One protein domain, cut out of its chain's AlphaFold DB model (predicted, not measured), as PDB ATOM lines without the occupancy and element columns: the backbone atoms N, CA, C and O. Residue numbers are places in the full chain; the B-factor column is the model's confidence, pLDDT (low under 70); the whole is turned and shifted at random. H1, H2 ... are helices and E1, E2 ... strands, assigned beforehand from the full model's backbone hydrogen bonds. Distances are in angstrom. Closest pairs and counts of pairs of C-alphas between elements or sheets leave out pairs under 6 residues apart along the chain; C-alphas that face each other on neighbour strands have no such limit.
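AT A GLANCE: This is residues 9 to 57 of the 177 residues of the protein "DNA-binding protein" of Cutibacterium acnes (UniProt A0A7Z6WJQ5). Two hairpins follow each other along a rod: a helical hairpin of H1 and H2, side by side, and a slender two-stranded hairpin of E1 and E2 that extends the length beyond the open end of the helices. The turn between the helices is at one end of the rod, and the turn between the strands is at the other. The printed part has 49 residues, with two named helices and then two named strands, in the order H1, H2, E1, E2; the sheet E1 - E2 is antiparallel and the class is mixed, helices and strands. The whole is loose, with a radius of gyration of the C-alphas of 12.6 A, and spans 40 by 19 by 10 A.

HOW THE PARTS SIT: H1, residues 9 to 22, and H2, residues 26 to 41, touch and form a helical hairpin. Their closest C-alphas, those of Leu 20 and Ser 29, are 5.9 A apart. They run opposite ways at a shallow tilt of 18 degrees. In both helices every O i to N i+4 pair is within hydrogen-bond range. E1, residues 43 to 48, and E2, residues 51 to 56, are antiparallel neighbours in a hairpin, with 160 degrees between their directions. N 44 and O 55 are within hydrogen-bond range at 2.9 A, as are N 48 and O 51 at 2.8 A. The closest C-alphas of H1 and E2 are those of Ile 9 and Thr 54, 6.1 A apart. H1 and E1 are near each other, with 6 pairs of C-alphas within 10 A.

IN THESE COORDINATES: H1 begins at C-alpha 9, (31.565, 23.861, -27.601), and is 20.5 A long. H2 is 22.2 A long and ends at C-alpha 41, (41.510, 16.133, -26.288). E1 measures 16.1 A. E2 measures 16.9 A and ends at C-alpha 56, (32.414, 16.075, -25.362).

THE WHOLE: The C-alphas farthest apart, those of Glu 25 and Lys 49, are 40.7 A apart. The printed part has no cut, and its three links are tight. Mean pLDDT of the printed part is 71.5; residues 9 to 10, 43 and 45 to 57 are under 70.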
ATOM      1  N   ILE A   9      30.280  24.279 -28.186       68.31
ATOM      2  CA  ILE A   9      31.565  23.861 -27.601       68.31
ATOM      3  C   ILE A   9      32.745  24.498 -28.344       68.31
ATOM      4  O   ILE A   9      33.713  24.912 -27.708       68.31
ATOM      5  N   ALA A  10      32.662  24.622 -29.670       68.06
ATOM      6  CA  ALA A  10      33.680  25.301 -30.463       68.06
ATOM      7  C   ALA A  10      33.750  26.798 -30.119       68.06
ATOM      8  O   ALA A  10      34.851  27.330 -29.987       68.06
ATOM      9  N   ASP A  11      32.602  27.438 -29.877       74.69
ATOM     10  CA  ASP A  11      32.540  28.839 -29.439       74.69
ATOM     11  C   ASP A  11      33.214  29.025 -28.074       74.69
ATOM     12  O   ASP A  11      34.047  29.909 -27.896       74.69
ATOM     13  N   VAL A  12      32.955  28.118 -27.126       75.56
ATOM     14  CA  VAL A  12      33.598  28.141 -25.802       75.56
ATOM     15  C   VAL A  12      35.115  27.956 -25.903       75.56
ATOM     16  O   VAL A  12      35.864  28.616 -25.185       75.56
ATOM     17  N   ILE A  13      35.599  27.083 -26.792       74.69
ATOM     18  CA  ILE A  13      37.042  26.922 -27.029       74.69
ATOM     19  C   ILE A  13      37.630  28.210 -27.620       74.69
ATOM     20  O   ILE A  13      38.693  28.647 -27.176       74.69
ATOM     21  N   HIS A  14      36.940  28.834 -28.575       80.31
ATOM     22  CA  HIS A  14      37.375  30.083 -29.194       80.31
ATOM     23  C   HIS A  14      37.463  31.235 -28.180       80.31
ATOM     24  O   HIS A  14      38.490  31.914 -28.104       80.31
ATOM     25  N   ASP A  15      36.443  31.390 -27.335       80.88
ATOM     26  CA  ASP A  15      36.409  32.401 -26.276       80.88
ATOM     27  C   ASP A  15      37.556  32.205 -25.271       80.88
ATOM     28  O   ASP A  15      38.216  33.161 -24.853       80.88
ATOM     29  N   LEU A  16      37.862  30.954 -24.904       79.81
ATOM     30  CA  LEU A  16      38.984  30.641 -24.012       79.81
ATOM     31  C   LEU A  16      40.347  30.949 -24.653       79.81
ATOM     32  O   LEU A  16      41.261  31.405 -23.960       79.81
ATOM     33  N   GLU A  17      40.497  30.749 -25.964       78.69
ATOM     34  CA  GLU A  17      41.703  31.133 -26.706       78.69
ATOM     35  C   GLU A  17      41.880  32.657 -26.789       78.69
ATOM     36  O   GLU A  17      43.010  33.153 -26.720       78.69
ATOM     37  N   GLU A  18      40.793  33.421 -26.899       83.56
ATOM     38  CA  GLU A  18      40.838  34.884 -26.806       83.56
ATOM     39  C   GLU A  18      41.272  35.351 -25.410       83.56
ATOM     40  O   GLU A  18      42.173  36.191 -25.286       83.56
ATOM     41  N   VAL A  19      40.717  34.757 -24.349       79.50
ATOM     42  CA  VAL A  19      41.112  35.057 -22.961       79.50
ATOM     43  C   VAL A  19      42.588  34.727 -22.720       79.50
ATOM     44  O   VAL A  19      43.305  35.498 -22.068       79.50
ATOM     45  N   LEU A  20      43.092  33.634 -23.302       78.19
ATOM     46  CA  LEU A  20      44.505  33.272 -23.220       78.19
ATOM     47  C   LEU A  20      45.413  34.375 -23.786       78.19
ATOM     48  O   LEU A  20      46.412  34.724 -23.154       78.19
ATOM     49  N   LYS A  21      45.057  34.960 -24.938       79.94
ATOM     50  CA  LYS A  21      45.838  36.032 -25.587       79.94
ATOM     51  C   LYS A  21      45.914  37.304 -24.738       79.94
ATOM     52  O   LYS A  21      46.903  38.032 -24.820       79.94
ATOM     53  N   GLY A  22      44.897  37.571 -23.917       75.06
ATOM     54  CA  GLY A  22      44.853  38.720 -23.007       75.06
ATOM     55  C   GLY A  22      45.579  38.512 -21.671       75.06
ATOM     56  O   GLY A  22      45.819  39.480 -20.941       75.06
ATOM     57  N   THR A  23      45.947  37.274 -21.331       76.38
ATOM     58  CA  THR A  23      46.452  36.930 -19.997       76.38
ATOM     59  C   THR A  23      47.960  37.183 -19.884       76.38
ATOM     60  O   THR A  23      48.774  36.498 -20.495       76.38
ATOM     61  N   LYS A  24      48.361  38.161 -19.059       72.44
ATOM     62  CA  LYS A  24      49.783  38.505 -18.816       72.44
ATOM     63  C   LYS A  24      50.460  37.621 -17.764       72.44
ATOM     64  O   LYS A  24      51.686  37.608 -17.656       72.44
ATOM     65  N   GLU A  25      49.668  36.908 -16.970       81.69
ATOM     66  CA  GLU A  25      50.139  36.104 -15.848       81.69
ATOM     67  C   GLU A  25      50.481  34.681 -16.317       81.69
ATOM     68  O   GLU A  25      49.605  33.912 -16.718       81.69
ATOM     69  N   LYS A  26      51.775  34.327 -16.289       73.38
ATOM     70  CA  LYS A  26      52.292  33.060 -16.844       73.38
ATOM     71  C   LYS A  26      51.621  31.817 -16.260       73.38
ATOM     72  O   LYS A  26      51.384  30.858 -16.989       73.38
ATOM     73  N   GLU A  27      51.332  31.817 -14.963       75.50
ATOM     74  CA  GLU A  27      50.741  30.655 -14.296       75.50
ATOM     75  C   GLU A  27      49.275  30.453 -14.697       75.50
ATOM     76  O   GLU A  27      48.859  29.325 -14.965       75.50
ATOM     77  N   GLN A  28      48.505  31.537 -14.820       72.94
ATOM     78  CA  GLN A  28      47.122  31.459 -15.288       72.94
ATOM     79  C   GLN A  28      47.045  31.083 -16.765       72.94
ATOM     80  O   GLN A  28      46.243  30.227 -17.125       72.94
ATOM     81  N   SER A  29      47.936  31.629 -17.597       73.12
ATOM     82  CA  SER A  29      48.053  31.242 -19.005       73.12
ATOM     83  C   SER A  29      48.355  29.747 -19.158       73.12
ATOM     84  O   SER A  29      47.711  29.071 -19.955       73.12
ATOM     85  N   LEU A  30      49.250  29.188 -18.334       74.94
ATOM     86  CA  LEU A  30      49.568  27.760 -18.368       74.94
ATOM     87  C   LEU A  30      48.376  26.883 -17.953       74.94
ATOM     88  O   LEU A  30      48.107  25.861 -18.585       74.94
ATOM     89  N   ARG A  31      47.649  27.277 -16.900       74.81
ATOM     90  CA  ARG A  31      46.446  26.558 -16.445       74.81
ATOM     91  C   ARG A  31      45.334  26.608 -17.490       74.81
ATOM     92  O   ARG A  31      44.705  25.586 -17.745       74.81
ATOM     93  N   LEU A  32      45.139  27.766 -18.115       76.44
ATOM     94  CA  LEU A  32      44.141  27.962 -19.160       76.44
ATOM     95  C   LEU A  32      44.502  27.166 -20.420       76.44
ATOM     96  O   LEU A  32      43.657  26.463 -20.958       76.44
ATOM     97  N   GLN A  33      45.774  27.174 -20.829       73.75
ATOM     98  CA  GLN A  33      46.266  26.359 -21.939       73.75
ATOM     99  C   GLN A  33      46.051  24.866 -21.678       73.75
ATOM    100  O   GLN A  33      45.617  24.142 -22.570       73.75
ATOM    101  N   LYS A  34      46.326  24.403 -20.453       77.75
ATOM    102  CA  LYS A  34      46.079  23.012 -20.068       77.75
ATOM    103  C   LYS A  34      44.591  22.672 -20.160       77.75
ATOM    104  O   LYS A  34      44.260  21.640 -20.723       77.75
ATOM    105  N   ALA A  35      43.713  23.545 -19.669       75.25
ATOM    106  CA  ALA A  35      42.270  23.347 -19.763       75.25
ATOM    107  C   ALA A  35      41.779  23.318 -21.219       75.25
ATOM    108  O   ALA A  35      41.005  22.435 -21.570       75.25
ATOM    109  N   ILE A  36      42.272  24.221 -22.076       75.88
ATOM    110  CA  ILE A  36      41.963  24.240 -23.516       75.88
ATOM    111  C   ILE A  36      42.417  22.940 -24.180       75.88
ATOM    112  O   ILE A  36      41.665  22.357 -24.952       75.88
ATOM    113  N   ASN A  37      43.624  22.462 -23.870       73.44
ATOM    114  CA  ASN A  37      44.137  21.218 -24.437       73.44
ATOM    115  C   ASN A  37      43.316  20.014 -23.970       73.44
ATOM    116  O   ASN A  37      42.922  19.212 -24.803       73.44
ATOM    117  N   THR A  38      42.979  19.931 -22.681       76.62
ATOM    118  CA  THR A  38      42.104  18.873 -22.162       76.62
ATOM    119  C   THR A  38      40.725  18.925 -22.819       76.62
ATOM    120  O   THR A  38      40.207  17.892 -23.215       76.62
ATOM    121  N   LEU A  39      40.142  20.112 -23.002       73.94
ATOM    122  CA  LEU A  39      38.873  20.264 -23.716       73.94
ATOM    123  C   LEU A  39      38.979  19.795 -25.168       73.94
ATOM    124  O   LEU A  39      38.092  19.085 -25.616       73.94
ATOM    125  N   LYS A  40      40.065  20.130 -25.874       73.44
ATOM    126  CA  LYS A  40      40.312  19.667 -27.248       73.44
ATOM    127  C   LYS A  40      40.496  18.151 -27.327       73.44
ATOM    128  O   LYS A  40      39.913  17.526 -28.200       73.44
ATOM    129  N   GLU A  41      41.261  17.578 -26.401       73.56
ATOM    130  CA  GLU A  41      41.510  16.133 -26.288       73.56
ATOM    131  C   GLU A  41      40.253  15.330 -25.967       73.56
ATOM    132  O   GLU A  41      40.214  14.150 -26.271       73.56
ATOM    133  N   HIS A  42      39.241  15.946 -25.355       71.94
ATOM    134  CA  HIS A  42      37.970  15.290 -25.043       71.94
ATOM    135  C   HIS A  42      36.829  15.806 -25.923       71.94
ATOM    136  O   HIS A  42      35.678  15.449 -25.701       71.94
ATOM    137  N   SER A  43      37.104  16.665 -26.909       67.56
ATOM    138  CA  SER A  43      36.088  17.164 -27.834       67.56
ATOM    139  C   SER A  43      36.240  16.492 -29.187       67.56
ATOM    140  O   SER A  43      37.277  16.614 -29.836       67.56
ATOM    141  N   VAL A  44      35.180  15.843 -29.650       70.19
ATOM    142  CA  VAL A  44      35.110  15.253 -30.986       70.19
ATOM    143  C   VAL A  44      34.289  16.177 -31.864       70.19
ATOM    144  O   VAL A  44      33.188  16.578 -31.493       70.19
ATOM    145  N   THR A  45      34.823  16.533 -33.031       66.12
ATOM    146  CA  THR A  45      34.118  17.367 -34.007       66.12
ATOM    147  C   THR A  45      33.791  16.555 -35.249       66.12
ATOM    148  O   THR A  45      34.685  16.139 -35.978       66.12
ATOM    149  N   VAL A  46      32.501  16.379 -35.526       63.41
ATOM    150  CA  VAL A  46      32.001  15.695 -36.719       63.41
ATOM    151  C   VAL A  46      31.463  16.728 -37.702       63.41
ATOM    152  O   VAL A  46      30.619  17.563 -37.366       63.41
ATOM    153  N   ARG A  47      31.951  16.673 -38.944       57.00
ATOM    154  CA  ARG A  47      31.571  17.599 -40.017       57.00
ATOM    155  C   ARG A  47      30.658  16.899 -41.023       57.00
ATOM    156  O   ARG A  47      31.087  16.026 -41.770       57.00
ATOM    157  N   LEU A  48      29.393  17.297 -41.053       57.12
ATOM    158  CA  LEU A  48      28.351  16.755 -41.922       57.12
ATOM    159  C   LEU A  48      27.958  17.802 -42.964       57.12
ATOM    160  O   LEU A  48      27.134  18.656 -42.669       57.12
ATOM    161  N   LYS A  49      28.512  17.714 -44.183       65.25
ATOM    162  CA  LYS A  49      28.222  18.583 -45.350       65.25
ATOM    163  C   LYS A  49      28.197  20.093 -45.040       65.25
ATOM    164  O   LYS A  49      29.210  20.751 -45.245       65.25
ATOM    165  N   ASP A  50      27.080  20.611 -44.537       64.88
ATOM    166  CA  ASP A  50      26.836  22.026 -44.232       64.88
ATOM    167  C   ASP A  50      26.807  22.329 -42.717       64.88
ATOM    168  O   ASP A  50      26.497  23.445 -42.309       64.88
ATOM    169  N   THR A  51      27.076  21.347 -41.850       47.62
ATOM    170  CA  THR A  51      26.956  21.474 -40.388       47.62
ATOM    171  C   THR A  51      28.139  20.835 -39.670       47.62
ATOM    172  O   THR A  51      28.568  19.732 -40.002       47.62
ATOM    173  N   THR A  52      28.653  21.526 -38.656       58.38
ATOM    174  CA  THR A  52      29.737  21.041 -37.798       58.38
ATOM    175  C   THR A  52      29.188  20.854 -36.393       58.38
ATOM    176  O   THR A  52      28.657  21.796 -35.815       58.38
ATOM    177  N   ILE A  53      29.308  19.648 -35.847       58.56
ATOM    178  CA  ILE A  53      28.831  19.317 -34.504       58.56
ATOM    179  C   ILE A  53      30.038  18.902 -33.675       58.56
ATOM    180  O   ILE A  53      30.708  17.931 -34.015       58.56
ATOM    181  N   THR A  54      30.310  19.625 -32.592       60.75
ATOM    182  CA  THR A  54      31.324  19.240 -31.604       60.75
ATOM    183  C   THR A  54      30.627  18.765 -30.342       60.75
ATOM    184  O   THR A  54      29.720  19.437 -29.856       60.75
ATOM    185  N   PHE A  55      31.044  17.624 -29.808       65.75
ATOM    186  CA  PHE A  55      30.545  17.059 -28.556       65.75
ATOM    187  C   PHE A  55      31.709  16.655 -27.649       65.75
ATOM    188  O   PHE A  55      32.830  16.469 -28.117       65.75
ATOM    189  N   LEU A  56      31.448  16.569 -26.342       66.62
ATOM    190  CA  LEU A  56      32.414  16.075 -25.362       66.62
ATOM    191  C   LEU A  56      32.318  14.548 -25.313       66.62
ATOM    192  O   LEU A  56      31.251  14.014 -25.017       66.62
ATOM    193  N   ALA A  57      33.413  13.865 -25.623       59.34
ATOM    194  CA  ALA A  57      33.567  12.435 -25.428       59.34
ATOM    195  C   ALA A  57      34.018  12.188 -23.981       59.34
ATOM    196  O   ALA A  57      35.043  12.704 -23.537       59.34
TER     197      ALA A  57